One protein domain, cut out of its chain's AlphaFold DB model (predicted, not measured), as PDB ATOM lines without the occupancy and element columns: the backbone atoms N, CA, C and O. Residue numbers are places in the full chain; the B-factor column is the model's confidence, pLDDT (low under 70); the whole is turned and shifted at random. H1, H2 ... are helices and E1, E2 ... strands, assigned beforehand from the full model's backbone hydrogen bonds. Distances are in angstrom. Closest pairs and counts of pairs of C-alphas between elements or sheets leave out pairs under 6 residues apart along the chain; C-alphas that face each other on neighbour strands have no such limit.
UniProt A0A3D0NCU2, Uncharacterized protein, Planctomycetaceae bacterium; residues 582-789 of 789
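This is residues 582 to 789 of the 789 residues of an uncharacterized protein of Planctomycetaceae bacterium (UniProt A0A3D0NCU2). A long, strongly twisted sheet of eight strands makes one wall, and two smaller sheets, E1 to E5 and E6 with E11, E16 and E15, come partly face to face with it, near each other at E4 and E11. The one short helix, H1, sits at the rim beside E1, far from the middle. The 208 printed residues hold seventeen named strands and one named helix, H1 between E4 and E5; the class is mostly strand. The three sheets are antiparallel, in the orders E7 E8 E9 E10 E17 E14 E13 E12, E1 E2 E3 E4 E5 and E6 E11 E16 E15. The whole is compact, with a radius of gyration of the C-alphas of 16.5 A and spans of 49 by 36 by 33 A.

E1, residues 588 to 594, E2, 598 to 605, E3, 610 to 615, and E4, 620 to 626, form a meander of hairpins, each strand the antiparallel neighbour of the one before; N 590 and O 603 are 2.9 A apart, within hydrogen-bond range. H1, residues 633 to 636, only grazes this sheet with residues 634 to 636; the closest C-alphas of E1 and H1 are Thr 592 and Thr 635, 6.1 A apart. H1 is too short for an O i to N i+4 pair; its one O i to N i+3 pair is within range. E5, residues 650 to 653, is antiparallel to E4, with N 624 and O 652 at 2.9 A. E6, residues 660 to 662, is an edge strand of another sheet. E7, 680 to 686, E8, 694 to 699, E9, 704 to 712, and E10, 715 to 725, make a second meander, with N 708 and O 719 at 2.8 A. E11, residues 731 to 737, is antiparallel to E6, with N 732 and O 661 at 3.0 A. E12, 742 to 745, E13, 748 to 751, and E14, 755 to 759, form a third meander, with N 757 and O 749 at 2.8 A. E15, 765 to 768, and E16, 771 to 775, are a hairpin, with N 773 and O 766 at 2.8 A; N 735 of E11 and O 772 are 2.8 A apart. E17, 779 to 788, is the neighbour of E10, with N 720 and O 783 at 2.8 A, and of E14, with N 758 and O 786 at 2.8 A. The three sheets form a stack, the eight-strand sheet face to face with each of the others: its strands stand at 44 degrees to those of E1 to E5 and at 39 degrees to those of E6 E11 E16 E15. The closest C-alphas of E3 and E9, Val 610 and Pro 711, are 5.7 A apart.

E1 begins at C-alpha 588, (-45.883, 20.037, 13.231). E9 is 25.7 A long, E10 28.3 A and E17 28.8 A; E17 ends at C-alpha 788, (-54.010, 2.873, 23.114).

The C-alphas farthest apart, Glu 585 and Ala 666, are 49.9 A apart. The printed part has no cut and ends at the chain's last residue, 789. The links H1 to E5 and E6 to E7 are long. The mean pLDDT of the printed part is 86.2; residues 633 to 643, 656, 664 to 668, 690 and 739 are under 70.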
ATOM      1  N   GLU A 582     -52.562  23.584  12.473       90.56
ATOM      2  CA  GLU A 582     -53.220  22.433  11.859       90.56
ATOM      3  C   GLU A 582     -52.206  21.525  11.147       90.56
ATOM      4  O   GLU A 582     -51.676  21.894  10.092       90.56
ATOM      5  N   PRO A 583     -51.901  20.322  11.671       89.88
ATOM      6  CA  PRO A 583     -50.907  19.436  11.071       89.88
ATOM      7  C   PRO A 583     -51.448  18.698   9.833       89.88
ATOM      8  O   PRO A 583     -51.403  17.484   9.796       89.88
ATOM      9  N   ASN A 584     -51.970  19.388   8.817       87.94
ATOM     10  CA  ASN A 584     -52.751  18.758   7.738       87.94
ATOM     11  C   ASN A 584     -51.930  17.865   6.786       87.94
ATOM     12  O   ASN A 584     -52.408  16.822   6.349       87.94
ATOM     13  N   GLU A 585     -50.692  18.252   6.467       86.56
ATOM     14  CA  GLU A 585     -49.872  17.550   5.460       86.56
ATOM     15  C   GLU A 585     -48.649  16.842   6.049       86.56
ATOM     16  O   GLU A 585     -48.164  15.848   5.511       86.56
ATOM     17  N   SER A 586     -48.100  17.373   7.143       89.69
ATOM     18  CA  SER A 586     -46.909  16.823   7.783       89.69
ATOM     19  C   SER A 586     -46.881  17.147   9.273       89.69
ATOM     20  O   SER A 586     -47.523  18.108   9.706       89.69
ATOM     21  N   PRO A 587     -46.110  16.392  10.073       93.44
ATOM     22  CA  PRO A 587     -46.033  16.642  11.496       93.44
ATOM     23  C   PRO A 587     -45.490  18.032  11.835       93.44
ATOM     24  O   PRO A 587     -44.375  18.415  11.440       93.44
ATOM     25  N   ILE A 588     -46.262  18.753  12.645       93.56
ATOM     26  CA  ILE A 588     -45.883  20.037  13.231       93.56
ATOM     27  C   ILE A 588     -45.202  19.775  14.571       93.56
ATOM     28  O   ILE A 588     -45.578  18.876  15.318       93.56
ATOM     29  N   ARG A 589     -44.169  20.557  14.879       92.62
ATOM     30  CA  ARG A 589     -43.462  20.506  16.162       92.62
ATOM     31  C   ARG A 589     -43.482  21.896  16.767       92.62
ATOM     32  O   ARG A 589     -43.034  22.833  16.109       92.62
ATOM     33  N   LEU A 590     -43.936  22.012  18.006       90.81
ATOM     34  CA  LEU A 590     -43.963  23.265  18.748       90.81
ATOM     35  C   LEU A 590     -43.197  23.101  20.062       90.81
ATOM     36  O   LEU A 590     -43.485  22.208  20.858       90.81
ATOM     37  N   ARG A 591     -42.212  23.974  20.289       86.94
ATOM     38  CA  ARG A 591     -41.593  24.152  21.608       86.94
ATOM     39  C   ARG A 591     -42.325  25.259  22.342       86.94
ATOM     40  O   ARG A 591     -42.400  26.363  21.816       86.94
ATOM     41  N   THR A 592     -42.845  24.955  23.525       80.62
ATOM     42  CA  THR A 592     -43.680  25.891  24.288       80.62
ATOM     43  C   THR A 592     -43.670  25.570  25.787       80.62
ATOM     44  O   THR A 592     -43.038  24.604  26.226       80.62
ATOM     45  N   PHE A 593     -44.354  26.398  26.574       81.56
ATOM     46  CA  PHE A 593     -44.742  26.104  27.950       81.56
ATOM     47  C   PHE A 593     -46.138  25.501  27.915       81.56
ATOM     48  O   PHE A 593     -47.066  26.123  27.401       81.56
ATOM     49  N   MET A 594     -46.282  24.278  28.418       79.44
ATOM     50  CA  MET A 594     -47.515  23.517  28.249       79.44
ATOM     51  C   MET A 594     -48.034  23.018  29.593       79.44
ATOM     52  O   MET A 594     -47.265  22.511  30.420       79.44
ATOM     53  N   GLN A 595     -49.340  23.171  29.807       75.88
ATOM     54  CA  GLN A 595     -50.009  22.712  31.021       75.88
ATOM     55  C   GLN A 595     -49.790  21.200  31.195       75.88
ATOM     56  O   GLN A 595     -49.821  20.451  30.221       75.88
ATOM     57  N   ASN A 596     -49.529  20.756  32.428       72.69
ATOM     58  CA  ASN A 596     -49.263  19.355  32.802       72.69
ATOM     59  C   ASN A 596     -48.010  18.714  32.161       72.69
ATOM     60  O   ASN A 596     -47.730  17.542  32.407       72.69
ATOM     61  N   VAL A 597     -47.223  19.469  31.384       84.06
ATOM     62  CA  VAL A 597     -45.956  19.006  30.791       84.06
ATOM     63  C   VAL A 597     -44.777  19.760  31.395       84.06
ATOM     64  O   VAL A 597     -43.854  19.123  31.886       84.06
ATOM     65  N   GLY A 598     -44.817  21.099  31.399       77.81
ATOM     66  CA  GLY A 598     -43.773  21.959  31.965       77.81
ATOM     67  C   GLY A 598     -43.249  23.028  30.998       77.81
ATOM     68  O   GLY A 598     -43.768  23.231  29.898       77.81
ATOM     69  N   THR A 599     -42.182  23.721  31.406       80.19
ATOM     70  CA  THR A 599     -41.581  24.858  30.675       80.19
ATOM     71  C   THR A 599     -40.650  24.449  29.529       80.19
ATOM     72  O   THR A 599     -40.109  25.292  28.817       80.19
ATOM     73  N   ARG A 600     -40.424  23.148  29.326       84.69
ATOM     74  CA  ARG A 600     -39.627  22.619  28.207       84.69
ATOM     75  C   ARG A 600     -40.412  21.591  27.399       84.69
ATOM     76  O   ARG A 600     -39.865  20.558  27.010       84.69
ATOM     77  N   ALA A 601     -41.687  21.880  27.145       89.44
ATOM     78  CA  ALA A 601     -42.550  21.005  26.372       89.44
ATOM     79  C   ALA A 601     -42.165  21.003  24.885       89.44
ATOM     80  O   ALA A 601     -41.883  22.038  24.273       89.44
ATOM     81  N   PHE A 602     -42.169  19.810  24.302       94.38
ATOM     82  CA  PHE A 602     -41.995  19.555  22.881       94.38
ATOM     83  C   PHE A 602     -43.234  18.827  22.368       94.38
ATOM     84  O   PHE A 602     -43.337  17.603  22.470       94.38
ATOM     85  N   ALA A 603     -44.193  19.602  21.867       95.50
ATOM     86  CA  ALA A 603     -45.445  19.099  21.328       95.50
ATOM     87  C   ALA A 603     -45.276  18.710  19.856       95.50
ATOM     88  O   ALA A 603     -44.667  19.447  19.075       95.50
ATOM     89  N   VAL A 604     -45.828  17.561  19.477       97.12
ATOM     90  CA  VAL A 604     -45.787  17.034  18.113       97.12
ATOM     91  C   VAL A 604     -47.202  16.703  17.665       97.12
ATOM     92  O   VAL A 604     -47.872  15.849  18.251       97.12
ATOM     93  N   GLY A 605     -47.642  17.410  16.630       95.94
ATOM     94  CA  GLY A 605     -48.946  17.255  16.005       95.94
ATOM     95  C   GLY A 605     -48.829  16.456  14.715       95.94
ATOM     96  O   GLY A 605     -47.866  16.648  13.977       95.94
ATOM     97  N   PHE A 606     -49.798  15.588  14.433       96.00
ATOM     98  CA  PHE A 606     -49.821  14.716  13.257       96.00
ATOM     99  C   PHE A 606     -51.123  14.886  12.459       96.00
ATOM    100  O   PHE A 606     -52.156  15.156  13.081       96.00
ATOM    101  N   PRO A 607     -51.104  14.683  11.128       94.44
ATOM    102  CA  PRO A 607     -52.309  14.702  10.285       94.44
ATOM    103  C   PRO A 607     -53.430  13.775  10.750       94.44
ATOM    104  O   PRO A 607     -54.607  14.101  10.633       94.44
ATOM    105  N   GLU A 608     -53.071  12.651  11.359       94.75
ATOM    106  CA  GLU A 608     -53.982  11.637  11.882       94.75
ATOM    107  C   GLU A 608     -54.737  12.088  13.147       94.75
ATOM    108  O   GLU A 608     -55.493  11.308  13.720       94.75
ATOM    109  N   ARG A 609     -54.547  13.339  13.597       93.75
ATOM    110  CA  ARG A 609     -55.195  13.923  14.788       93.75
ATOM    111  C   ARG A 609     -54.915  13.161  16.080       93.75
ATOM    112  O   ARG A 609     -55.723  13.189  17.004       93.75
ATOM    113  N   VAL A 610     -53.755  12.512  16.155       96.19
ATOM    114  CA  VAL A 610     -53.201  11.948  17.388       96.19
ATOM    115  C   VAL A 610     -51.884  12.643  17.676       96.19
ATOM    116  O   VAL A 610     -51.039  12.777  16.797       96.19
ATOM    117  N   HIS A 611     -51.719  13.148  18.887       96.69
ATOM    118  CA  HIS A 611     -50.691  14.116  19.244       96.69
ATOM    119  C   HIS A 611     -50.009  13.718  20.547       96.69
ATOM    120  O   HIS A 611     -50.570  12.970  21.350       96.69
ATOM    121  N   TYR A 612     -48.798  14.223  20.773       96.62
ATOM    122  CA  TYR A 612     -48.114  14.041  22.049       96.62
ATOM    123  C   TYR A 612     -47.283  15.249  22.447       96.62
ATOM    124  O   TYR A 612     -46.894  16.063  21.610       96.62
ATOM    125  N   ALA A 613     -46.972  15.332  23.737       95.50
ATOM    126  CA  ALA A 613     -46.032  16.285  24.291       95.50
ATOM    127  C   ALA A 613     -44.977  15.567  25.134       95.50
ATOM    128  O   ALA A 613     -45.279  14.776  26.031       95.50
ATOM    129  N   PHE A 614     -43.721  15.865  24.818       94.94
ATOM    130  CA  PHE A 614     -42.558  15.353  25.524       94.94
ATOM    131  C   PHE A 614     -41.961  16.463  26.386       94.94
ATOM    132  O   PHE A 614     -41.702  17.563  25.896       94.94
ATOM    133  N   ASP A 615     -41.724  16.183  27.657       93.00
ATOM    134  CA  ASP A 615     -41.025  17.094  28.552       93.00
ATOM    135  C   ASP A 615     -39.519  16.881  28.383       93.00
ATOM    136  O   ASP A 615     -38.978  15.818  28.691       93.00
ATOM    137  N   LEU A 616     -38.836  17.884  27.834       90.81
ATOM    138  CA  LEU A 616     -37.401  17.812  27.574       90.81
ATOM    139  C   LEU A 616     -36.547  18.108  28.814       90.81
ATOM    140  O   LEU A 616     -35.336  17.886  28.748       90.81
ATOM    141  N   ARG A 617     -37.130  18.643  29.900       87.19
ATOM    142  CA  ARG A 617     -36.431  18.839  31.180       87.19
ATOM    143  C   ARG A 617     -36.327  17.503  31.901       87.19
ATOM    144  O   ARG A 617     -35.217  17.043  32.133       87.19
ATOM    145  N   GLU A 618     -37.470  16.865  32.144       86.25
ATOM    146  CA  GLU A 618     -37.534  15.575  32.843       86.25
ATOM    147  C   GLU A 618     -37.339  14.367  31.922       86.25
ATOM    148  O   GLU A 618     -37.291  13.227  32.375       86.25
ATOM    149  N   VAL A 619     -37.183  14.610  30.617       91.81
ATOM    150  CA  VAL A 619     -36.961  13.580  29.599       91.81
ATOM    151  C   VAL A 619     -38.051  12.509  29.683       91.81
ATOM    152  O   VAL A 619     -37.770  11.336  29.909       91.81
ATOM    153  N   ARG A 620     -39.315  12.916  29.537       90.38
ATOM    154  CA  ARG A 620     -40.471  12.024  29.705       90.38
ATOM    155  C   ARG A 620     -41.572  12.276  28.681       90.38
ATOM    156  O   ARG A 620     -41.792  13.405  28.242       90.38
ATOM    157  N   LEU A 621     -42.292  11.215  28.326       93.19
ATOM    158  CA  LEU A 621     -43.518  11.315  27.541       93.19
ATOM    159  C   LEU A 621     -44.658  11.663  28.501       93.19
ATOM    160  O   LEU A 621     -45.177  10.787  29.191       93.19
ATOM    161  N   ALA A 622     -44.989  12.947  28.595       90.12
ATOM    162  CA  ALA A 622     -45.883  13.450  29.635       90.12
ATOM    163  C   ALA A 622     -47.360  13.286  29.254       90.12
ATOM    164  O   ALA A 622     -48.153  12.787  30.051       90.12
ATOM    165  N   LEU A 623     -47.716  13.669  28.024       92.44
ATOM    166  CA  LEU A 623     -49.105  13.787  27.584       92.44
ATOM    167  C   LEU A 623     -49.282  13.266  26.157       92.44
ATOM    168  O   LEU A 623     -48.420  13.483  25.302       92.44
ATOM    169  N   ALA A 624     -50.427  12.649  25.881       94.44
ATOM    170  CA  ALA A 624     -50.904  12.385  24.530       94.44
ATOM    171  C   ALA A 624     -52.395  12.701  24.404       94.44
ATOM    172  O   ALA A 624     -53.127  12.632  25.389       94.44
ATOM    173  N   TRP A 625     -52.849  13.091  23.214       94.88
ATOM    174  CA  TRP A 625     -54.258  13.418  22.995       94.88
ATOM    175  C   TRP A 625     -54.720  13.211  21.557       94.88
ATOM    176  O   TRP A 625     -53.897  13.103  20.648       94.88
ATOM    177  N   LYS A 626     -56.041  13.174  21.354       93.81
ATOM    178  CA  LYS A 626     -56.669  13.157  20.028       93.81
ATOM    179  C   LYS A 626     -57.497  14.414  19.761       93.81
ATOM    180  O   LYS A 626     -58.024  15.030  20.691       93.81
ATOM    181  N   GLY A 627     -57.642  14.770  18.487       91.81
ATOM    182  CA  GLY A 627     -58.477  15.879  18.020       91.81
ATOM    183  C   GLY A 627     -57.666  17.041  17.452       91.81
ATOM    184  O   GLY A 627     -56.816  16.842  16.593       91.81
ATOM    185  N   ARG A 628     -57.983  18.265  17.882       92.94
ATOM    186  CA  ARG A 628     -57.268  19.483  17.471       92.94
ATOM    187  C   ARG A 628     -55.913  19.571  18.184       92.94
ATOM    188  O   ARG A 628     -55.785  19.128  19.330       92.94
ATOM    189  N   PHE A 629     -54.906  20.133  17.515       93.25
ATOM    190  CA  PHE A 629     -53.530  20.130  18.017       93.25
ATOM    191  C   PHE A 629     -53.304  21.210  19.081       93.25
ATOM    192  O   PHE A 629     -53.516  20.938  20.265       93.25
ATOM    193  N   LEU A 630     -52.867  22.407  18.684       89.62
ATOM    194  CA  LEU A 630     -52.540  23.517  19.580       89.62
ATOM    195  C   LEU A 630     -52.800  24.860  18.906       89.62
ATOM    196  O   LEU A 630     -52.691  24.980  17.689       89.62
ATOM    197  N   ASP A 631     -53.055  25.869  19.730       82.12
ATOM    198  CA  ASP A 631     -53.048  27.272  19.329       82.12
ATOM    199  C   ASP A 631     -51.671  27.888  19.637       82.12
ATOM    200  O   ASP A 631     -51.157  27.769  20.755       82.12
ATOM    201  N   ALA A 632     -51.036  28.490  18.630       75.88
ATOM    202  CA  ALA A 632     -49.716  29.099  18.743       75.88
ATOM    203  C   ALA A 632     -49.740  30.579  19.144       75.88
ATOM    204  O   ALA A 632     -48.662  31.124  19.396       75.88
ATOM    205  N   HIS A 633     -50.911  31.220  19.254       69.56
ATOM    206  CA  HIS A 633     -51.041  32.629  19.644       69.56
ATOM    207  C   HIS A 633     -50.287  32.881  20.953       69.56
ATOM    208  O   HIS A 633     -49.350  33.679  21.016       69.56
ATOM    209  N   GLY A 634     -50.608  32.078  21.972       61.06
ATOM    210  CA  GLY A 634     -49.993  32.133  23.299       61.06
ATOM    211  C   GLY A 634     -48.549  31.625  23.383       61.06
ATOM    212  O   GLY A 634     -48.042  31.434  24.481       61.06
ATOM    213  N   THR A 635     -47.895  31.314  22.257       63.06
ATOM    214  CA  THR A 635     -46.466  30.941  22.206       63.06
ATOM    215  C   THR A 635     -45.649  31.904  21.346       63.06
ATOM    216  O   THR A 635     -44.485  32.180  21.645       63.06
ATOM    217  N   TRP A 636     -46.217  32.368  20.231       63.34
ATOM    218  CA  TRP A 636     -45.530  33.228  19.268       63.34
ATOM    219  C   TRP A 636     -45.609  34.704  19.635       63.34
ATOM    220  O   TRP A 636     -44.669  35.446  19.350       63.34
ATOM    221  N   PHE A 637     -46.691  35.103  20.295       55.69
ATOM    222  CA  PHE A 637     -47.037  36.503  20.493       55.69
ATOM    223  C   PHE A 637     -47.156  36.859  21.967       55.69
ATOM    224  O   PHE A 637     -46.584  37.855  22.409       55.69
ATOM    225  N   ASP A 638     -47.755  35.967  22.745       54.47
ATOM    226  CA  ASP A 638     -47.647  35.988  24.194       54.47
ATOM    227  C   ASP A 638     -46.644  34.894  24.576       54.47
ATOM    228  O   ASP A 638     -46.751  33.770  24.109       54.47
ATOM    229  N   ARG A 639     -45.617  35.176  25.381       49.66
ATOM    230  CA  ARG A 639     -44.771  34.102  25.955       49.66
ATOM    231  C   ARG A 639     -45.324  33.585  27.286       49.66
ATOM    232  O   ARG A 639     -44.634  32.849  27.990       49.66
ATOM    233  N   PHE A 640     -46.541  34.000  27.642       51.75
ATOM    234  CA  PHE A 640     -47.114  33.899  28.981       51.75
ATOM    235  C   PHE A 640     -48.636  33.686  28.935       51.75
ATOM    236  O   PHE A 640     -49.243  33.774  27.876       51.75
ATOM    237  N   ILE A 641     -49.222  33.358  30.095       53.38
ATOM    238  CA  ILE A 641     -50.487  32.617  30.255       53.38
ATOM    239  C   ILE A 641     -51.637  32.995  29.301       53.38
ATOM    240  O   ILE A 641     -51.954  34.174  29.111       53.38
ATOM    241  N   PRO A 642     -52.389  31.972  28.850       58.03
ATOM    242  CA  PRO A 642     -52.314  30.582  29.321       58.03
ATOM    243  C   PRO A 642     -51.145  29.790  28.737       58.03
ATOM    244  O   PRO A 642     -50.763  29.987  27.590       58.03
ATOM    245  N   PHE A 643     -50.562  28.900  29.557       68.06
ATOM    246  CA  PHE A 643     -49.724  27.823  29.021       68.06
ATOM    247  C   PHE A 643     -50.510  27.139  27.911       68.06
ATOM    248  O   PHE A 643     -51.729  26.987  28.026       68.06
ATOM    249  N   ALA A 644     -49.818  26.732  26.852       75.38
ATOM    250  CA  ALA A 644     -50.466  25.999  25.786       75.38
ATOM    251  C   ALA A 644     -51.166  24.776  26.395       75.38
ATOM    252  O   ALA A 644     -50.586  24.046  27.206       75.38
ATOM    253  N   SER A 645     -52.415  24.567  26.005       82.38
ATOM    254  CA  SER A 645     -53.198  23.403  26.397       82.38
ATOM    255  C   SER A 645     -53.740  22.748  25.133       82.38
ATOM    256  O   SER A 645     -54.037  23.458  24.168       82.38
ATOM    257  N   PRO A 646     -53.849  21.409  25.098       87.25
ATOM    258  CA  PRO A 646     -54.422  20.719  23.951       87.25
ATOM    259  C   PRO A 646     -55.810  21.257  23.604       87.25
ATOM    260  O   PRO A 646     -56.654  21.410  24.486       87.25
ATOM    261  N   LEU A 647     -56.063  21.479  22.313       85.62
ATOM    262  CA  LEU A 647     -57.401  21.830  21.821       85.62
ATOM    263  C   LEU A 647     -58.322  20.597  21.709       85.62
ATOM    264  O   LEU A 647     -59.533  20.733  21.549       85.62
ATOM    265  N   GLY A 648     -57.746  19.392  21.750       84.62
ATOM    266  CA  GLY A 648     -58.466  18.121  21.742       84.62
ATOM    267  C   GLY A 648     -58.918  17.667  23.135       84.62
ATOM    268  O   GLY A 648     -58.245  17.907  24.138       84.62
ATOM    269  N   ASN A 649     -60.055  16.968  23.186       76.69
ATOM    270  CA  ASN A 649     -60.729  16.605  24.440       76.69
ATOM    271  C   ASN A 649     -60.393  15.188  24.948       76.69
ATOM    272  O   ASN A 649     -60.653  14.881  26.108       76.69
ATOM    273  N   GLU A 650     -59.812  14.326  24.111       85.50
ATOM    274  CA  GLU A 650     -59.419  12.956  24.479       85.50
ATOM    275  C   GLU A 650     -57.939  12.915  24.866       85.50
ATOM    276  O   GLU A 650     -57.082  12.664  24.017       85.50
ATOM    277  N   GLN A 651     -57.633  13.200  26.133       88.44
ATOM    278  CA  GLN A 651     -56.263  13.337  26.638       88.44
ATOM    279  C   GLN A 651     -55.901  12.213  27.611       88.44
ATOM    280  O   GLN A 651     -56.738  11.774  28.401       88.44
ATOM    281  N   ILE A 652     -54.634  11.799  27.595       88.56
ATOM    282  CA  ILE A 652     -54.077  10.861  28.560       88.56
ATOM    283  C   ILE A 652     -52.708  11.313  29.064       88.56
ATOM    284  O   ILE A 652     -51.817  11.673  28.290       88.56
ATOM    285  N   THR A 653     -52.552  11.271  30.383       84.81
ATOM    286  CA  THR A 653     -51.279  11.466  31.076       84.81
ATOM    287  C   THR A 653     -50.542  10.132  31.112       84.81
ATOM    288  O   THR A 653     -51.127   9.116  31.474       84.81
ATOM    289  N   LEU A 654     -49.274  10.117  30.704       84.38
ATOM    290  CA  LEU A 654     -48.521   8.874  30.515       84.38
ATOM    291  C   LEU A 654     -47.535   8.627  31.654       84.38
ATOM    292  O   LEU A 654     -47.667   7.647  32.379       84.38
ATOM    293  N   THR A 655     -46.545   9.503  31.827       78.94
ATOM    294  CA  THR A 655     -45.470   9.300  32.810       78.94
ATOM    295  C   THR A 655     -45.263  10.533  33.671       78.94
ATOM    296  O   THR A 655     -45.302  11.655  33.163       78.94
ATOM    297  N   GLN A 656     -45.029  10.317  34.971       69.44
ATOM    298  CA  GLN A 656     -44.762  11.404  35.915       69.44
ATOM    299  C   GLN A 656     -43.294  11.522  36.364       69.44
ATOM    300  O   GLN A 656     -42.891  12.596  36.800       69.44
ATOM    301  N   GLY A 657     -42.467  10.496  36.156       73.06
ATOM    302  CA  GLY A 657     -41.026  10.520  36.441       73.06
ATOM    303  C   GLY A 657     -40.147  10.542  35.187       73.06
ATOM    304  O   GLY A 657     -40.644  10.557  34.058       73.06
ATOM    305  N   VAL A 658     -38.828  10.506  35.387       86.81
ATOM    306  CA  VAL A 658     -37.835  10.389  34.302       86.81
ATOM    307  C   VAL A 658     -38.064   9.123  33.466       86.81
ATOM    308  O   VAL A 658     -38.339   8.052  34.013       86.81
ATOM    309  N   ALA A 659     -37.925   9.204  32.134       87.62
ATOM    310  CA  ALA A 659     -38.191   8.053  31.262       87.62
ATOM    311  C   ALA A 659     -37.170   6.912  31.365       87.62
ATOM    312  O   ALA A 659     -37.479   5.812  30.919       87.62
ATOM    313  N   LEU A 660     -35.957   7.155  31.864       92.31
ATOM    314  CA  LEU A 660     -34.860   6.185  31.883       92.31
ATOM    315  C   LEU A 660     -34.073   6.317  33.183       92.31
ATOM    316  O   LEU A 660     -33.620   7.409  33.512       92.31
ATOM    317  N   ALA A 661     -33.867   5.205  33.880       91.19
ATOM    318  CA  ALA A 661     -33.041   5.153  35.080       91.19
ATOM    319  C   ALA A 661     -32.425   3.761  35.272       91.19
ATOM    320  O   ALA A 661     -32.886   2.766  34.697       91.19
ATOM    321  N   GLN A 662     -31.373   3.702  36.085       88.94
ATOM    322  CA  GLN A 662     -30.821   2.445  36.569       88.94
ATOM    323  C   GLN A 662     -31.751   1.861  37.641       88.94
ATOM    324  O   GLN A 662     -32.272   2.580  38.490       88.94
ATOM    325  N   VAL A 663     -31.951   0.548  37.601       81.88
ATOM    326  CA  VAL A 663     -32.675  -0.211  38.619       81.88
ATOM    327  C   VAL A 663     -31.649  -0.694  39.638       81.88
ATOM    328  O   VAL A 663     -30.931  -1.666  39.387       81.88
ATOM    329  N   ASP A 664     -31.540   0.018  40.756       67.25
ATOM    330  CA  ASP A 664     -30.690  -0.372  41.881       67.25
ATOM    331  C   ASP A 664     -31.409  -1.418  42.756       67.25
ATOM    332  O   ASP A 664     -32.617  -1.350  42.967       67.25
ATOM    333  N   ALA A 665     -30.665  -2.411  43.246       54.62
ATOM    334  CA  ALA A 665     -31.164  -3.387  44.213       54.62
ATOM    335  C   ALA A 665     -31.063  -2.879  45.666       54.62
ATOM    336  O   ALA A 665     -31.711  -3.446  46.540       54.62
ATOM    337  N   ALA A 666     -30.247  -1.846  45.926       51.03
ATOM    338  CA  ALA A 666     -30.042  -1.252  47.249       51.03
ATOM    339  C   ALA A 666     -30.936  -0.026  47.526       51.03
ATOM    340  O   ALA A 666     -31.228   0.262  48.686       51.03
ATOM    341  N   SER A 667     -31.386   0.679  46.481       55.66
ATOM    342  CA  SER A 667     -32.359   1.774  46.566       55.66
ATOM    343  C   SER A 667     -33.689   1.336  45.965       55.66
ATOM    344  O   SER A 667     -33.780   1.062  44.770       55.66
ATOM    345  N   ASP A 668     -34.740   1.300  46.784       58.25
ATOM    346  CA  ASP A 668     -36.047   0.841  46.320       58.25
ATOM    347  C   ASP A 668     -36.799   1.859  45.449       58.25
ATOM    348  O   ASP A 668     -37.668   1.441  44.692       58.25
ATOM    349  N   ARG A 669     -36.439   3.150  45.476       71.50
ATOM    350  CA  ARG A 669     -37.226   4.249  44.884       71.50
ATOM    351  C   ARG A 669     -36.773   4.639  43.468       71.50
ATOM    352  O   ARG A 669     -35.580   4.796  43.214       71.50
ATOM    353  N   TRP A 670     -37.736   4.853  42.562       83.06
ATOM    354  CA  TRP A 670     -37.499   5.432  41.228       83.06
ATOM    355  C   TRP A 670     -37.044   6.900  41.336       83.06
ATOM    356  O   TRP A 670     -37.602   7.617  42.164       83.06
ATOM    357  N   PRO A 671     -36.075   7.385  40.534       83.38
ATOM    358  CA  PRO A 671     -35.617   8.771  40.633       83.38
ATOM    359  C   PRO A 671     -36.713   9.790  40.304       83.38
ATOM    360  O   PRO A 671     -37.443   9.643  39.321       83.38
ATOM    361  N   ASP A 672     -36.757  10.868  41.085       76.00
ATOM    362  CA  ASP A 672     -37.791  11.901  40.966       76.00
ATOM    363  C   ASP A 672     -37.518  12.911  39.827       76.00
ATOM    364  O   ASP A 672     -38.416  13.660  39.445       76.00
ATOM    365  N   SER A 673     -36.302  12.940  39.258       83.31
ATOM    366  CA  SER A 673     -35.933  13.843  38.155       83.31
ATOM    367  C   SER A 673     -34.892  13.254  37.200       83.31
ATOM    368  O   SER A 673     -34.163  12.311  37.531       83.31
ATOM    369  N   ALA A 674     -34.785  13.839  36.002       85.88
ATOM    370  CA  ALA A 674     -33.753  13.453  35.035       85.88
ATOM    371  C   ALA A 674     -32.328  13.710  35.548       85.88
ATOM    372  O   ALA A 674     -31.428  12.901  35.314       85.88
ATOM    373  N   GLU A 675     -32.135  14.803  36.290       85.94
ATOM    374  CA  GLU A 675     -30.858  15.145  36.919       85.94
ATOM    375  C   GLU A 675     -30.451  14.106  37.968       85.94
ATOM    376  O   GLU A 675     -29.326  13.610  37.922       85.94
ATOM    377  N   ALA A 676     -31.383  13.701  38.840       84.31
ATOM    378  CA  ALA A 676     -31.143  12.668  39.847       84.31
ATOM    379  C   ALA A 676     -30.805  11.305  39.217       84.31
ATOM    380  O   ALA A 676     -29.979  10.562  39.741       84.31
ATOM    381  N   ALA A 677     -31.394  10.991  38.059       86.56
ATOM    382  CA  ALA A 677     -31.064   9.792  37.289       86.56
ATOM    383  C   ALA A 677     -29.774   9.917  36.454       86.56
ATOM    384  O   ALA A 677     -29.385   8.966  35.771       86.56
ATOM    385  N   GLY A 678     -29.124  11.085  36.444       91.06
ATOM    386  CA  GLY A 678     -27.958  11.351  35.604       91.06
ATOM    387  C   GLY A 678     -28.257  11.266  34.102       91.06
ATOM    388  O   GLY A 678     -27.354  10.983  33.309       91.06
ATOM    389  N   ILE A 679     -29.512  11.479  33.695       92.94
ATOM    390  CA  ILE A 679     -29.966  11.444  32.304       92.94
ATOM    391  C   ILE A 679     -30.162  12.864  31.791       92.94
ATOM    392  O   ILE A 679     -30.727  13.727  32.451       92.94
ATOM    393  N   ARG A 680     -29.717  13.110  30.559       93.38
ATOM    394  CA  ARG A 680     -29.885  14.407  29.904       93.38
ATOM    395  C   ARG A 680     -30.474  14.268  28.515       93.38
ATOM    396  O   ARG A 680     -30.258  13.285  27.806       93.38
ATOM    397  N   TYR A 681     -31.155  15.320  28.095       94.50
ATOM    398  CA  TYR A 681     -31.562  15.510  26.716       94.50
ATOM    399  C   TYR A 681     -30.345  15.776  25.808       94.50
ATOM    400  O   TYR A 681     -29.489  16.603  26.117       94.50
ATOM    401  N   LEU A 682     -30.269  15.081  24.669       93.50
ATOM    402  CA  LEU A 682     -29.154  15.114  23.709       93.50
ATOM    403  C   LEU A 682     -29.548  15.718  22.344       93.50
ATOM    404  O   LEU A 682     -28.802  15.590  21.369       93.50
ATOM    405  N   GLY A 683     -30.723  16.345  22.245       91.81
ATOM    406  CA  GLY A 683     -31.260  16.891  20.995       91.81
ATOM    407  C   GLY A 683     -32.272  15.968  20.310       91.81
ATOM    408  O   GLY A 683     -32.703  14.962  20.863       91.81
ATOM    409  N   TYR A 684     -32.670  16.303  19.085       94.81
ATOM    410  CA  TYR A 684     -33.544  15.467  18.257       94.81
ATOM    411  C   TYR A 684     -33.072  15.464  16.801       94.81
ATOM    412  O   TYR A 684     -32.325  16.347  16.378       94.81
ATOM    413  N   ARG A 685     -33.485  14.452  16.037       92.44
ATOM    414  CA  ARG A 685     -33.289  14.369  14.581       92.44
ATOM    415  C   ARG A 685     -34.640  14.326  13.888       92.44
ATOM    416  O   ARG A 685     -35.613  13.884  14.485       92.44
ATOM    417  N   LEU A 686     -34.693  14.778  12.641       91.25
ATOM    418  CA  LEU A 686     -35.905  14.732  11.831       91.25
ATOM    419  C   LEU A 686     -35.763  13.696  10.726       91.25
ATOM    420  O   LEU A 686     -34.726  13.634  10.060       91.25
ATOM    421  N   ALA A 687     -36.824  12.922  10.507       88.75
ATOM    422  CA  ALA A 687     -36.966  12.146   9.286       88.75
ATOM    423  C   ALA A 687     -36.956  13.072   8.056       88.75
ATOM    424  O   ALA A 687     -37.332  14.248   8.134       88.75
ATOM    425  N   LYS A 688     -36.539  12.535   6.902       83.75
ATOM    426  CA  LYS A 688     -36.581  13.281   5.638       83.75
ATOM    427  C   LYS A 688     -38.032  13.701   5.319       83.75
ATOM    428  O   LYS A 688     -38.963  12.976   5.680       83.75
ATOM    429  N   PRO A 689     -38.244  14.858   4.666       72.31
ATOM    430  CA  PRO A 689     -39.559  15.228   4.147       72.31
ATOM    431  C   PRO A 689     -40.138  14.122   3.240       72.31
ATOM    432  O   PRO A 689     -39.355  13.446   2.570       72.31
ATOM    433  N   PRO A 690     -41.470  13.932   3.205       69.38
ATOM    434  CA  PRO A 690     -42.500  14.743   3.869       69.38
ATOM    435  C   PRO A 690     -42.746  14.376   5.344       69.38
ATOM    436  O   PRO A 690     -43.237  15.210   6.096       69.38
ATOM    437  N   ASN A 691     -42.329  13.187   5.795       76.31
ATOM    438  CA  ASN A 691     -42.744  12.642   7.093       76.31
ATOM    439  C   ASN A 691     -42.282  13.461   8.305       76.31
ATOM    440  O   ASN A 691     -42.985  13.452   9.300       76.31
ATOM    441  N   ARG A 692     -41.116  14.135   8.262       85.00
ATOM    442  CA  ARG A 692     -40.589  15.072   9.297       85.00
ATOM    443  C   ARG A 692     -40.804  14.669  10.780       85.00
ATOM    444  O   ARG A 692     -40.783  15.528  11.667       85.00
ATOM    445  N   VAL A 693     -40.969  13.376  11.072       93.12
ATOM    446  CA  VAL A 693     -41.192  12.848  12.423       93.12
ATOM    447  C   VAL A 693     -39.922  13.070  13.245       93.12
ATOM    448  O   VAL A 693     -38.827  12.766  12.751       93.12
ATOM    449  N   PRO A 694     -40.024  13.619  14.466       95.88
ATOM    450  CA  PRO A 694     -38.873  13.787  15.332       95.88
ATOM    451  C   PRO A 694     -38.502  12.483  16.045       95.88
ATOM    452  O   PRO A 694     -39.350  11.791  16.601       95.88
ATOM    453  N   THR A 695     -37.202  12.210  16.080       96.56
ATOM    454  CA  THR A 695     -36.575  11.218  16.953       96.56
ATOM    455  C   THR A 695     -35.841  11.957  18.063       96.56
ATOM    456  O   THR A 695     -34.809  12.595  17.818       96.56
ATOM    457  N   ILE A 696     -36.379  11.901  19.277       96.56
ATOM    458  CA  ILE A 696     -35.829  12.531  20.480       96.56
ATOM    459  C   ILE A 696     -34.658  11.685  20.975       96.56
ATOM    460  O   ILE A 696     -34.720  10.461  20.978       96.56
ATOM    461  N   ARG A 697     -33.556  12.322  21.368       96.62
ATOM    462  CA  ARG A 697     -32.358  11.634  21.848       96.62
ATOM    463  C   ARG A 697     -32.070  12.051  23.276       96.62
ATOM    464  O   ARG A 697     -32.036  13.243  23.573       96.62
ATOM    465  N   TYR A 698     -31.823  11.082  24.140       95.56
ATOM    466  CA  TYR A 698     -31.497  11.318  25.541       95.56
ATOM    467  C   TYR A 698     -30.644  10.184  26.107       95.56
ATOM    468  O   TYR A 698     -30.511   9.130  25.487       95.56
ATOM    469  N   GLY A 699     -30.016  10.419  27.252       94.00
ATOM    470  CA  GLY A 699     -29.132   9.451  27.894       94.00
ATOM    471  C   GLY A 699     -27.914  10.112  28.522       94.00
ATOM    472  O   GLY A 699     -27.884  11.325  28.734       94.00
ATOM    473  N   ASN A 700     -26.882   9.316  28.774       92.81
ATOM    474  CA  ASN A 700     -25.611   9.751  29.339       92.81
ATOM    475  C   ASN A 700     -24.429   9.117  28.572       92.81
ATOM    476  O   ASN A 700     -24.532   8.836  27.374       92.81
ATOM    477  N   GLN A 701     -23.263   8.990  29.213       87.31
ATOM    478  CA  GLN A 701     -22.097   8.351  28.593       87.31
ATOM    479  C   GLN A 701     -22.226   6.821  28.504       87.31
ATOM    480  O   GLN A 701     -21.631   6.233  27.606       87.31
ATOM    481  N   GLN A 702     -23.004   6.207  29.399       88.44
ATOM    482  CA  GLN A 702     -23.181   4.761  29.510       88.44
ATOM    483  C   GLN A 702     -24.319   4.249  28.631       88.44
ATOM    484  O   GLN A 702     -24.179   3.203  28.025       88.44
ATOM    485  N   ILE A 703     -25.428   4.980  28.526       92.75
ATOM    486  CA  ILE A 703     -26.610   4.545  27.779       92.75
ATOM    487  C   ILE A 703     -27.192   5.702  26.975       92.75
ATOM    488  O   ILE A 703     -27.275   6.836  27.453       92.75
ATOM    489  N   LYS A 704     -27.607   5.431  25.736       95.62
ATOM    490  CA  LYS A 704     -28.266   6.421  24.873       95.62
ATOM    491  C   LYS A 704     -29.505   5.827  24.233       95.62
ATOM    492  O   LYS A 704     -29.457   4.717  23.712       95.62
ATOM    493  N   VAL A 705     -30.573   6.615  24.205       96.88
ATOM    494  CA  VAL A 705     -31.860   6.259  23.612       96.88
ATOM    495  C   VAL A 705     -32.181   7.222  22.476       96.88
ATOM    496  O   VAL A 705     -32.039   8.439  22.617       96.88
ATOM    497  N   ALA A 706     -32.607   6.669  21.344       97.44
ATOM    498  CA  ALA A 706     -33.254   7.389  20.257       97.44
ATOM    499  C   ALA A 706     -34.728   6.963  20.198       97.44
ATOM    500  O   ALA A 706     -35.030   5.826  19.851       97.44
ATOM    501  N   ASP A 707     -35.630   7.869  20.564       96.88
ATOM    502  CA  ASP A 707     -37.052   7.616  20.797       96.88
ATOM    503  C   ASP A 707     -37.913   8.301  19.732       96.88
ATOM    504  O   ASP A 707     -37.834   9.515  19.530       96.88
ATOM    505  N   THR A 708     -38.707   7.514  19.013       97.31
ATOM    506  CA  THR A 708     -39.572   7.973  17.923       97.31
ATOM    507  C   THR A 708     -41.000   7.528  18.185       97.31
ATOM    508  O   THR A 708     -41.258   6.338  18.360       97.31
ATOM    509  N   LEU A 709     -41.936   8.473  18.139       96.81
ATOM    510  CA  LEU A 709     -43.363   8.203  18.277       96.81
ATOM    511  C   LEU A 709     -44.094   8.513  16.974       96.81
ATOM    512  O   LEU A 709     -43.852   9.553  16.361       96.81
ATOM    513  N   THR A 710     -44.994   7.620  16.576       96.31
ATOM    514  CA  THR A 710     -45.860   7.771  15.398       96.31
ATOM    515  C   THR A 710     -47.314   7.475  15.757       96.31
ATOM    516  O   THR A 710     -47.547   6.597  16.591       96.31
ATOM    517  N   PRO A 711     -48.288   8.154  15.133       96.31
ATOM    518  CA  PRO A 711     -49.704   7.922  15.381       96.31
ATOM    519  C   PRO A 711     -50.138   6.540  14.882       96.31
ATOM    520  O   PRO A 711     -49.556   5.973  13.954       96.31
ATOM    521  N   THR A 712     -51.163   5.995  15.522       95.12
ATOM    522  CA  THR A 712     -51.929   4.824  15.090       95.12
ATOM    523  C   THR A 712     -53.417   5.162  15.161       95.12
ATOM    524  O   THR A 712     -53.795   6.162  15.766       95.12
ATOM    525  N   GLU A 713     -54.282   4.316  14.595       89.44
ATOM    526  CA  GLU A 713     -55.741   4.520  14.646       89.44
ATOM    527  C   GLU A 713     -56.287   4.666  16.077       89.44
ATOM    528  O   GLU A 713     -57.275   5.358  16.307       89.44
ATOM    529  N   THR A 714     -55.640   4.023  17.053       89.44
ATOM    530  CA  THR A 714     -56.104   3.952  18.445       89.44
ATOM    531  C   THR A 714     -55.182   4.650  19.445       89.44
ATOM    532  O   THR A 714     -55.460   4.613  20.641       89.44
ATOM    533  N   GLY A 715     -54.099   5.296  18.999       94.88
ATOM    534  CA  GLY A 715     -53.146   5.965  19.885       94.88
ATOM    535  C   GLY A 715     -51.762   6.166  19.263       94.88
ATOM    536  O   GLY A 715     -51.626   6.767  18.201       94.88
ATOM    537  N   LEU A 716     -50.709   5.701  19.941       96.94
ATOM    538  CA  LEU A 716     -49.314   5.929  19.546       96.94
ATOM    539  C   LEU A 716     -48.509   4.634  19.493       96.94
ATOM    540  O   LEU A 716     -48.656   3.742  20.327       96.94
ATOM    541  N   LEU A 717     -47.570   4.576  18.556       97.12
ATOM    542  CA  LEU A 717     -46.512   3.578  18.508       97.12
ATOM    543  C   LEU A 717     -45.180   4.245  18.848       97.12
ATOM    544  O   LEU A 717     -44.723   5.128  18.124       97.12
ATOM    545  N   ARG A 718     -44.554   3.805  19.938       97.00
ATOM    546  CA  ARG A 718     -43.252   4.273  20.417       97.00
ATOM    547  C   ARG A 718     -42.174   3.259  20.057       97.00
ATOM    548  O   ARG A 718     -42.267   2.087  20.427       97.00
ATOM    549  N   ARG A 719     -41.144   3.716  19.348       97.44
ATOM    550  CA  ARG A 719     -39.965   2.938  18.959       97.44
ATOM    551  C   ARG A 719     -38.719   3.576  19.548       97.44
ATOM    552  O   ARG A 719     -38.381   4.704  19.204       97.44
ATOM    553  N   MET A 720     -38.028   2.825  20.394       96.94
ATOM    554  CA  MET A 720     -36.789   3.240  21.037       96.94
ATOM    555  C   MET A 720     -35.636   2.367  20.550       96.94
ATOM    556  O   MET A 720     -35.689   1.140  20.649       96.94
ATOM    557  N   GLU A 721     -34.584   2.999  20.045       96.94
ATOM    558  CA  GLU A 721     -33.298   2.353  19.792       96.94
ATOM    559  C   GLU A 721     -32.365   2.696  20.953       96.94
ATOM    560  O   GLU A 721     -32.001   3.859  21.147       96.94
ATOM    561  N   ILE A 722     -32.027   1.690  21.756       95.50
ATOM    562  CA  ILE A 722     -31.130   1.835  22.897       95.50
ATOM    563  C   ILE A 722     -29.758   1.331  22.476       95.50
ATOM    564  O   ILE A 722     -29.632   0.236  21.931       95.50
ATOM    565  N   SER A 723     -28.741   2.139  22.746       92.75
ATOM    566  CA  SER A 723     -27.347   1.825  22.453       92.75
ATOM    567  C   SER A 723     -26.505   1.835  23.718       92.75
ATOM    568  O   SER A 723     -26.727   2.660  24.613       92.75
ATOM    569  N   GLN A 724     -25.519   0.939  23.744       84.06
ATOM    570  CA  GLN A 724     -24.512   0.820  24.800       84.06
ATOM    571  C   GLN A 724     -25.055   0.385  26.178       84.06
ATOM    572  O   GLN A 724     -24.372   0.601  27.168       84.06
ATOM    573  N   ALA A 725     -26.232  -0.255  26.274       82.00
ATOM    574  CA  ALA A 725     -26.781  -0.677  27.571       82.00
ATOM    575  C   ALA A 725     -25.775  -1.575  28.341       82.00
ATOM    576  O   ALA A 725     -25.448  -2.662  27.844       82.00
ATOM    577  N   PRO A 726     -25.257  -1.145  29.509       81.94
ATOM    578  CA  PRO A 726     -24.191  -1.865  30.206       81.94
ATOM    579  C   PRO A 726     -24.642  -3.243  30.709       81.94
ATOM    580  O   PRO A 726     -25.811  -3.444  31.026       81.94
ATOM    581  N   SER A 727     -23.723  -4.209  30.792       78.19
ATOM    582  CA  SER A 727     -24.015  -5.547  31.338       78.19
ATOM    583  C   SER A 727     -23.915  -5.623  32.864       78.19
ATOM    584  O   SER A 727     -24.451  -6.547  33.466       78.19
ATOM    585  N   ASP A 728     -23.206  -4.678  33.477       79.81
ATOM    586  CA  ASP A 728     -22.957  -4.549  34.917       79.81
ATOM    587  C   ASP A 728     -24.035  -3.731  35.651       79.81
ATOM    588  O   ASP A 728     -24.056  -3.705  36.880       79.81
ATOM    589  N   ALA A 729     -24.968  -3.116  34.918       80.56
ATOM    590  CA  ALA A 729     -26.063  -2.321  35.464       80.56
ATOM    591  C   ALA A 729     -27.395  -2.668  34.785       80.56
ATOM    592  O   ALA A 729     -27.497  -2.693  33.560       80.56
ATOM    593  N   LYS A 730     -28.452  -2.885  35.578       87.06
ATOM    594  CA  LYS A 730     -29.812  -3.053  35.046       87.06
ATOM    595  C   LYS A 730     -30.438  -1.688  34.802       87.06
ATOM    596  O   LYS A 730     -30.500  -0.874  35.714       87.06
ATOM    597  N   TRP A 731     -30.943  -1.454  33.597       91.44
ATOM    598  CA  TRP A 731     -31.636  -0.219  33.232       91.44
ATOM    599  C   TRP A 731     -33.099  -0.499  32.913       91.44
ATOM    600  O   TRP A 731     -33.437  -1.575  32.417       91.44
ATOM    601  N   ALA A 732     -33.965   0.478  33.169       92.25
ATOM    602  CA  ALA A 732     -35.374   0.384  32.825       92.25
ATOM    603  C   ALA A 732     -35.904   1.670  32.196       92.25
ATOM    604  O   ALA A 732     -35.416   2.769  32.467       92.25
ATOM    605  N   VAL A 733     -36.934   1.508  31.367       93.00
ATOM    606  CA  VAL A 733     -37.715   2.607  30.801       93.00
ATOM    607  C   VAL A 733     -39.057   2.690  31.515       93.00
ATOM    608  O   VAL A 733     -39.781   1.697  31.583       93.00
ATOM    609  N   LEU A 734     -39.414   3.882  31.988       90.94
ATOM    610  CA  LEU A 734     -40.747   4.155  32.514       90.94
ATOM    611  C   LEU A 734     -41.745   4.245  31.348       90.94
ATOM    612  O   LEU A 734     -41.634   5.114  30.477       90.94
ATOM    613  N   LEU A 735     -42.703   3.317  31.307       90.81
ATOM    614  CA  LEU A 735     -43.731   3.269  30.268       90.81
ATOM    615  C   LEU A 735     -44.968   4.080  30.636       90.81
ATOM    616  O   LEU A 735     -45.494   4.765  29.759       90.81
ATOM    617  N   ALA A 736     -45.419   3.965  31.886       88.44
ATOM    618  CA  ALA A 736     -46.527   4.723  32.454       88.44
ATOM    619  C   ALA A 736     -46.491   4.709  33.992       88.44
ATOM    620  O   ALA A 736     -45.881   3.815  34.589       88.44
ATOM    621  N   SER A 737     -47.161   5.678  34.612       83.75
ATOM    622  CA  SER A 737     -47.488   5.683  36.047       83.75
ATOM    623  C   SER A 737     -48.883   5.071  36.277       83.75
ATOM    624  O   SER A 737     -49.725   5.119  35.383       83.75
ATOM    625  N   ILE A 738     -49.106   4.443  37.433       79.44
ATOM    626  CA  ILE A 738     -50.350   3.768  37.833       79.44
ATOM    627  C   ILE A 738     -51.017   4.604  38.921       79.44
ATOM    628  O   ILE A 738     -50.439   4.755  39.999       79.44
ATOM    629  N   ASN A 739     -52.247   5.056  38.680       65.00
ATOM    630  CA  ASN A 739     -52.966   5.900  39.636       65.00
ATOM    631  C   ASN A 739     -53.967   5.086  40.479       65.00
ATOM    632  O   ASN A 739     -54.161   5.346  41.665       65.00
ATOM    633  N   THR A 740     -54.614   4.086  39.880       70.06
ATOM    634  CA  THR A 740     -55.766   3.362  40.445       70.06
ATOM    635  C   THR A 740     -55.616   1.848  40.341       70.06
ATOM    636  O   THR A 740     -55.756   1.141  41.338       70.06
ATOM    637  N   SER A 741     -55.377   1.327  39.139       79.56
ATOM    638  CA  SER A 741     -55.379  -0.109  38.874       79.56
ATOM    639  C   SER A 741     -54.437  -0.470  37.733       79.56
ATOM    640  O   SER A 741     -54.236   0.276  36.776       79.56
ATOM    641  N   VAL A 742     -53.860  -1.666  37.828       87.50
ATOM    642  CA  VAL A 742     -53.078  -2.257  36.748       87.50
ATOM    643  C   VAL A 742     -53.494  -3.708  36.564       87.50
ATOM    644  O   VAL A 742     -53.578  -4.473  37.527       87.50
ATOM    645  N   LYS A 743     -53.755  -4.105  35.319       88.12
ATOM    646  CA  LYS A 743     -54.054  -5.494  34.962       88.12
ATOM    647  C   LYS A 743     -53.166  -5.929  33.811       88.12
ATOM    648  O   LYS A 743     -53.088  -5.254  32.789       88.12
ATOM    649  N   ARG A 744     -52.500  -7.071  33.965       85.06
ATOM    650  CA  ARG A 744     -51.642  -7.646  32.925       85.06
ATOM    651  C   ARG A 744     -52.317  -8.851  32.281       85.06
ATOM    652  O   ARG A 744     -52.684  -9.796  32.971       85.06
ATOM    653  N   GLU A 745     -52.411  -8.828  30.958       85.12
ATOM    654  CA  GLU A 745     -52.951  -9.902  30.124       85.12
ATOM    655  C   GLU A 745     -51.939 -10.226  29.013       85.12
ATOM    656  O   GLU A 745     -51.872  -9.572  27.973       85.12
ATOM    657  N   GLY A 746     -51.066 -11.208  29.259       83.38
ATOM    658  CA  GLY A 746     -49.980 -11.545  28.334       83.38
ATOM    659  C   GLY A 746     -49.016 -10.371  28.102       83.38
ATOM    660  O   GLY A 746     -48.333  -9.923  29.028       83.38
ATOM    661  N   THR A 747     -48.949  -9.885  26.858       83.94
ATOM    662  CA  THR A 747     -48.136  -8.724  26.437       83.94
ATOM    663  C   THR A 747     -48.856  -7.380  26.596       83.94
ATOM    664  O   THR A 747     -48.312  -6.351  26.197       83.94
ATOM    665  N   MET A 748     -50.093  -7.390  27.101       89.69
ATOM    666  CA  MET A 748     -50.946  -6.220  27.280       89.69
ATOM    667  C   MET A 748     -50.978  -5.809  28.753       89.69
ATOM    668  O   MET A 748     -51.169  -6.646  29.635       89.69
ATOM    669  N   VAL A 749     -50.792  -4.518  29.022       91.06
ATOM    670  CA  VAL A 749     -50.946  -3.925  30.356       91.06
ATOM    671  C   VAL A 749     -52.043  -2.870  30.294       91.06
ATOM    672  O   VAL A 749     -51.939  -1.916  29.530       91.06
ATOM    673  N   HIS A 750     -53.099  -3.058  31.075       90.50
ATOM    674  CA  HIS A 750     -54.190  -2.109  31.255       90.50
ATOM    675  C   HIS A 750     -53.892  -1.252  32.479       90.50
ATOM    676  O   HIS A 750     -53.573  -1.805  33.532       90.50
ATOM    677  N   VAL A 751     -53.996   0.065  32.335       86.44
ATOM    678  CA  VAL A 751     -53.716   1.051  33.383       86.44
ATOM    679  C   VAL A 751     -54.945   1.936  33.548       86.44
ATOM    680  O   VAL A 751     -55.411   2.540  32.578       86.44
ATOM    681  N   ASP A 752     -55.482   1.969  34.765       78.38
ATOM    682  CA  ASP A 752     -56.563   2.861  35.206       78.38
ATOM    683  C   ASP A 752     -57.828   2.840  34.335       78.38
ATOM    684  O   ASP A 752     -58.517   3.848  34.204       78.38
ATOM    685  N   ASP A 753     -58.104   1.701  33.692       80.44
ATOM    686  CA  ASP A 753     -59.192   1.486  32.724       80.44
ATOM    687  C   ASP A 753     -59.209   2.456  31.520       80.44
ATOM    688  O   ASP A 753     -60.142   2.433  30.715       80.44
ATOM    689  N   LYS A 754     -58.158   3.270  31.354       83.88
ATOM    690  CA  LYS A 754     -58.043   4.313  30.321       83.88
ATOM    691  C   LYS A 754     -56.913   4.063  29.329       83.88
ATOM    692  O   LYS A 754     -57.045   4.438  28.174       83.88
ATOM    693  N   LEU A 755     -55.817   3.432  29.754       91.31
ATOM    694  CA  LEU A 755     -54.648   3.192  28.908       91.31
ATOM    695  C   LEU A 755     -54.401   1.696  28.723       91.31
ATOM    696  O   LEU A 755     -54.422   0.922  29.678       91.31
ATOM    697  N   ARG A 756     -54.082   1.288  27.495       93.62
ATOM    698  CA  ARG A 756     -53.580  -0.054  27.181       93.62
ATOM    699  C   ARG A 756     -52.192   0.052  26.562       93.62
ATOM    700  O   ARG A 756     -52.001   0.753  25.571       93.62
ATOM    701  N   ILE A 757     -51.228  -0.663  27.139       93.88
ATOM    702  CA  ILE A 757     -49.814  -0.652  26.748       93.88
ATOM    703  C   ILE A 757     -49.405  -2.036  26.246       93.88
ATOM    704  O   ILE A 757     -49.383  -2.998  27.015       93.88
ATOM    705  N   GLN A 758     -49.096  -2.157  24.953       93.69
ATOM    706  CA  GLN A 758     -48.682  -3.416  24.330       93.69
ATOM    707  C   GLN A 758     -47.179  -3.433  24.114       93.69
ATOM    708  O   GLN A 758     -46.655  -2.640  23.331       93.69
ATOM    709  N   ILE A 759     -46.490  -4.380  24.743       91.62
ATOM    710  CA  ILE A 759     -45.053  -4.573  24.555       91.62
ATOM    711  C   ILE A 759     -44.838  -5.550  23.405       91.62
ATOM    712  O   ILE A 759     -45.064  -6.751  23.543       91.62
ATOM    713  N   LYS A 760     -44.387  -5.040  22.257       89.62
ATOM    714  CA  LYS A 760     -44.216  -5.837  21.029       89.62
ATOM    715  C   LYS A 760     -42.838  -6.487  20.903       89.62
ATOM    716  O   LYS A 760     -42.638  -7.387  20.099       89.62
ATOM    717  N   SER A 761     -41.886  -6.038  21.711       84.62
ATOM    718  CA  SER A 761     -40.462  -6.386  21.602       84.62
ATOM    719  C   SER A 761     -40.002  -7.515  22.539       84.62
ATOM    720  O   SER A 761     -38.812  -7.819  22.594       84.62
ATOM    721  N   GLY A 762     -40.922  -8.138  23.290       82.31
ATOM    722  CA  GLY A 762     -40.610  -9.267  24.180       82.31
ATOM    723  C   GLY A 762     -39.677  -8.917  25.348       82.31
ATOM    724  O   GLY A 762     -38.902  -9.764  25.790       82.31
ATOM    725  N   HIS A 763     -39.695  -7.661  25.802       90.44
ATOM    726  CA  HIS A 763     -38.993  -7.223  27.009       90.44
ATOM    727  C   HIS A 763     -39.824  -7.528  28.253       90.44
ATOM    728  O   HIS A 763     -41.057  -7.558  28.202       90.44
ATOM    729  N   GLU A 764     -39.138  -7.758  29.369       88.69
ATOM    730  CA  GLU A 764     -39.793  -7.936  30.657       88.69
ATOM    731  C   GLU A 764     -40.378  -6.602  31.130       88.69
ATOM    732  O   GLU A 764     -39.748  -5.552  31.006       88.69
ATOM    733  N   VAL A 765     -41.592  -6.661  31.676       89.00
ATOM    734  CA  VAL A 765     -42.238  -5.524  32.327       89.00
ATOM    735  C   VAL A 765     -42.500  -5.865  33.778       89.00
ATOM    736  O   VAL A 765     -43.088  -6.911  34.077       89.00
ATOM    737  N   VAL A 766     -42.087  -4.953  34.649       87.62
ATOM    738  CA  VAL A 766     -42.244  -5.021  36.096       87.62
ATOM    739  C   VAL A 766     -43.127  -3.861  36.536       87.62
ATOM    740  O   VAL A 766     -42.985  -2.738  36.056       87.62
ATOM    741  N   VAL A 767     -44.051  -4.144  37.448       84.19
ATOM    742  CA  VAL A 767     -44.801  -3.114  38.162       84.19
ATOM    743  C   VAL A 767     -44.128  -2.909  39.511       84.19
ATOM    744  O   VAL A 767     -44.030  -3.862  40.283       84.19
ATOM    745  N   LYS A 768     -43.659  -1.693  39.790       77.88
ATOM    746  CA  LYS A 768     -43.005  -1.342  41.057       77.88
ATOM    747  C   LYS A 768     -43.336   0.104  41.425       77.88
ATOM    748  O   LYS A 768     -43.269   0.961  40.556       77.88
ATOM    749  N   ASP A 769     -43.713   0.360  42.678       72.00
ATOM    750  CA  ASP A 769     -43.944   1.706  43.240       72.00
ATOM    751  C   ASP A 769     -44.830   2.624  42.386       72.00
ATOM    752  O   ASP A 769     -44.484   3.768  42.107       72.00
ATOM    753  N   GLY A 770     -45.965   2.100  41.913       76.06
ATOM    754  CA  GLY A 770     -46.875   2.868  41.058       76.06
ATOM    755  C   GLY A 770     -46.334   3.131  39.648       76.06
ATOM    756  O   GLY A 770     -46.877   3.960  38.930       76.06
ATOM    757  N   HIS A 771     -45.288   2.427  39.213       85.00
ATOM    758  CA  HIS A 771     -44.686   2.571  37.892       85.00
ATOM    759  C   HIS A 771     -44.709   1.267  37.096       85.00
ATOM    760  O   HIS A 771     -44.523   0.173  37.635       85.00
ATOM    761  N   ILE A 772     -44.889   1.397  35.781       88.56
ATOM    762  CA  ILE A 772     -44.756   0.308  34.810       88.56
ATOM    763  C   ILE A 772     -43.403   0.459  34.130       88.56
ATOM    764  O   ILE A 772     -43.201   1.346  33.299       88.56
ATOM    765  N   LEU A 773     -42.478  -0.422  34.492       90.50
ATOM    766  CA  LEU A 773     -41.080  -0.374  34.088       90.50
ATOM    767  C   LEU A 773     -40.788  -1.474  33.071       90.50
ATOM    768  O   LEU A 773     -41.041  -2.648  33.331       90.50
ATOM    769  N   LEU A 774     -40.224  -1.108  31.923       92.44
ATOM    770  CA  LEU A 774     -39.701  -2.056  30.941       92.44
ATOM    771  C   LEU A 774     -38.210  -2.261  31.183       92.44
ATOM    772  O   LEU A 774     -37.430  -1.319  31.057       92.44
ATOM    773  N   ILE A 775     -37.820  -3.491  31.510       91.75
ATOM    774  CA  ILE A 775     -36.434  -3.850  31.808       91.75
ATOM    775  C   ILE A 775     -35.659  -4.020  30.500       91.75
ATOM    776  O   ILE A 775     -36.042  -4.800  29.622       91.75
ATOM    777  N   LEU A 776     -34.561  -3.278  30.375       92.44
ATOM    778  CA  LEU A 776     -33.682  -3.319  29.215       92.44
ATOM    779  C   LEU A 776     -32.720  -4.509  29.306       92.44
ATOM    780  O   LEU A 776     -32.225  -4.862  30.376       92.44
ATOM    781  N   LYS A 777     -32.439  -5.116  28.152       90.00
ATOM    782  CA  LYS A 777     -31.388  -6.131  27.985       90.00
ATOM    783  C   LYS A 777     -30.017  -5.442  27.921       90.00
ATOM    784  O   LYS A 777     -29.944  -4.226  27.765       90.00
ATOM    785  N   SER A 778     -28.921  -6.186  28.036       88.00
ATOM    786  CA  SER A 778     -27.586  -5.626  27.791       88.00
ATOM    787  C   SER A 778     -27.322  -5.464  26.287       88.00
ATOM    788  O   SER A 778     -27.850  -6.215  25.465       88.00
ATOM    789  N   GLY A 779     -26.493  -4.484  25.928       88.94
ATOM    790  CA  GLY A 779     -26.126  -4.178  24.548       88.94
ATOM    791  C   GLY A 779     -27.171  -3.382  23.759       88.94
ATOM    792  O   GLY A 779     -28.129  -2.817  24.300       88.94
ATOM    793  N   ASP A 780     -26.941  -3.304  22.450       92.75
ATOM    794  CA  ASP A 780     -27.800  -2.568  21.526       92.75
ATOM    795  C   ASP A 780     -29.111  -3.328  21.291       92.75
ATOM    796  O   ASP A 780     -29.118  -4.520  20.984       92.75
ATOM    797  N   GLN A 781     -30.240  -2.634  21.425       94.25
ATOM    798  CA  GLN A 781     -31.560  -3.257  21.323       94.25
ATOM    799  C   GLN A 781     -32.614  -2.290  20.786       94.25
ATOM    800  O   GLN A 781     -32.475  -1.065  20.840       94.25
ATOM    801  N   LYS A 782     -33.709  -2.869  20.293       95.00
ATOM    802  CA  LYS A 782     -34.884  -2.132  19.832       95.00
ATOM    803  C   LYS A 782     -36.080  -2.482  20.696       95.00
ATOM    804  O   LYS A 782     -36.409  -3.655  20.868       95.00
ATOM    805  N   VAL A 783     -36.741  -1.453  21.205       95.56
ATOM    806  CA  VAL A 783     -37.950  -1.575  22.012       95.56
ATOM    807  C   VAL A 783     -39.104  -0.948  21.244       95.56
ATOM    808  O   VAL A 783     -39.030   0.201  20.814       95.56
ATOM    809  N   GLU A 784     -40.178  -1.712  21.078       96.88
ATOM    810  CA  GLU A 784     -41.425  -1.248  20.474       96.88
ATOM    811  C   GLU A 784     -42.586  -1.429  21.461       96.88
ATOM    812  O   GLU A 784     -42.779  -2.524  22.011       96.88
ATOM    813  N   VAL A 785     -43.328  -0.339  21.684       95.88
ATOM    814  CA  VAL A 785     -44.453  -0.240  22.623       95.88
ATOM    815  C   VAL A 785     -45.620   0.483  21.950       95.88
ATOM    816  O   VAL A 785     -45.438   1.558  21.381       95.88
ATOM    817  N   SER A 786     -46.821  -0.090  22.014       96.00
ATOM    818  CA  SER A 786     -48.055   0.553  21.545       96.00
ATOM    819  C   SER A 786     -48.850   1.088  22.730       96.00
ATOM    820  O   SER A 786     -49.109   0.337  23.663       96.00
ATOM    821  N   TYR A 787     -49.281   2.341  22.658       95.81
ATOM    822  CA  TYR A 787     -50.195   2.984  23.599       95.81
ATOM    823  C   TYR A 787     -51.558   3.154  22.926       95.81
ATOM    824  O   TYR A 787     -51.616   3.642  21.798       95.81
ATOM    825  N   GLN A 788     -52.632   2.742  23.595       94.12
ATOM    826  CA  GLN A 788     -54.010   2.873  23.114       94.12
ATOM    827  C   GLN A 788     -54.879   3.452  24.227       94.12
ATOM    828  O   GLN A 788     -54.806   2.959  25.355       94.12
ATOM    829  N   TRP A 789     -55.678   4.468  23.915       92.25
ATOM    830  CA  TRP A 789     -56.621   5.090  24.846       92.25
ATOM    831  C   TRP A 789     -57.872   5.575  24.128       92.25
ATOM    832  O   TRP A 789     -57.788   5.798  22.895       92.25
TER     833      TRP A 789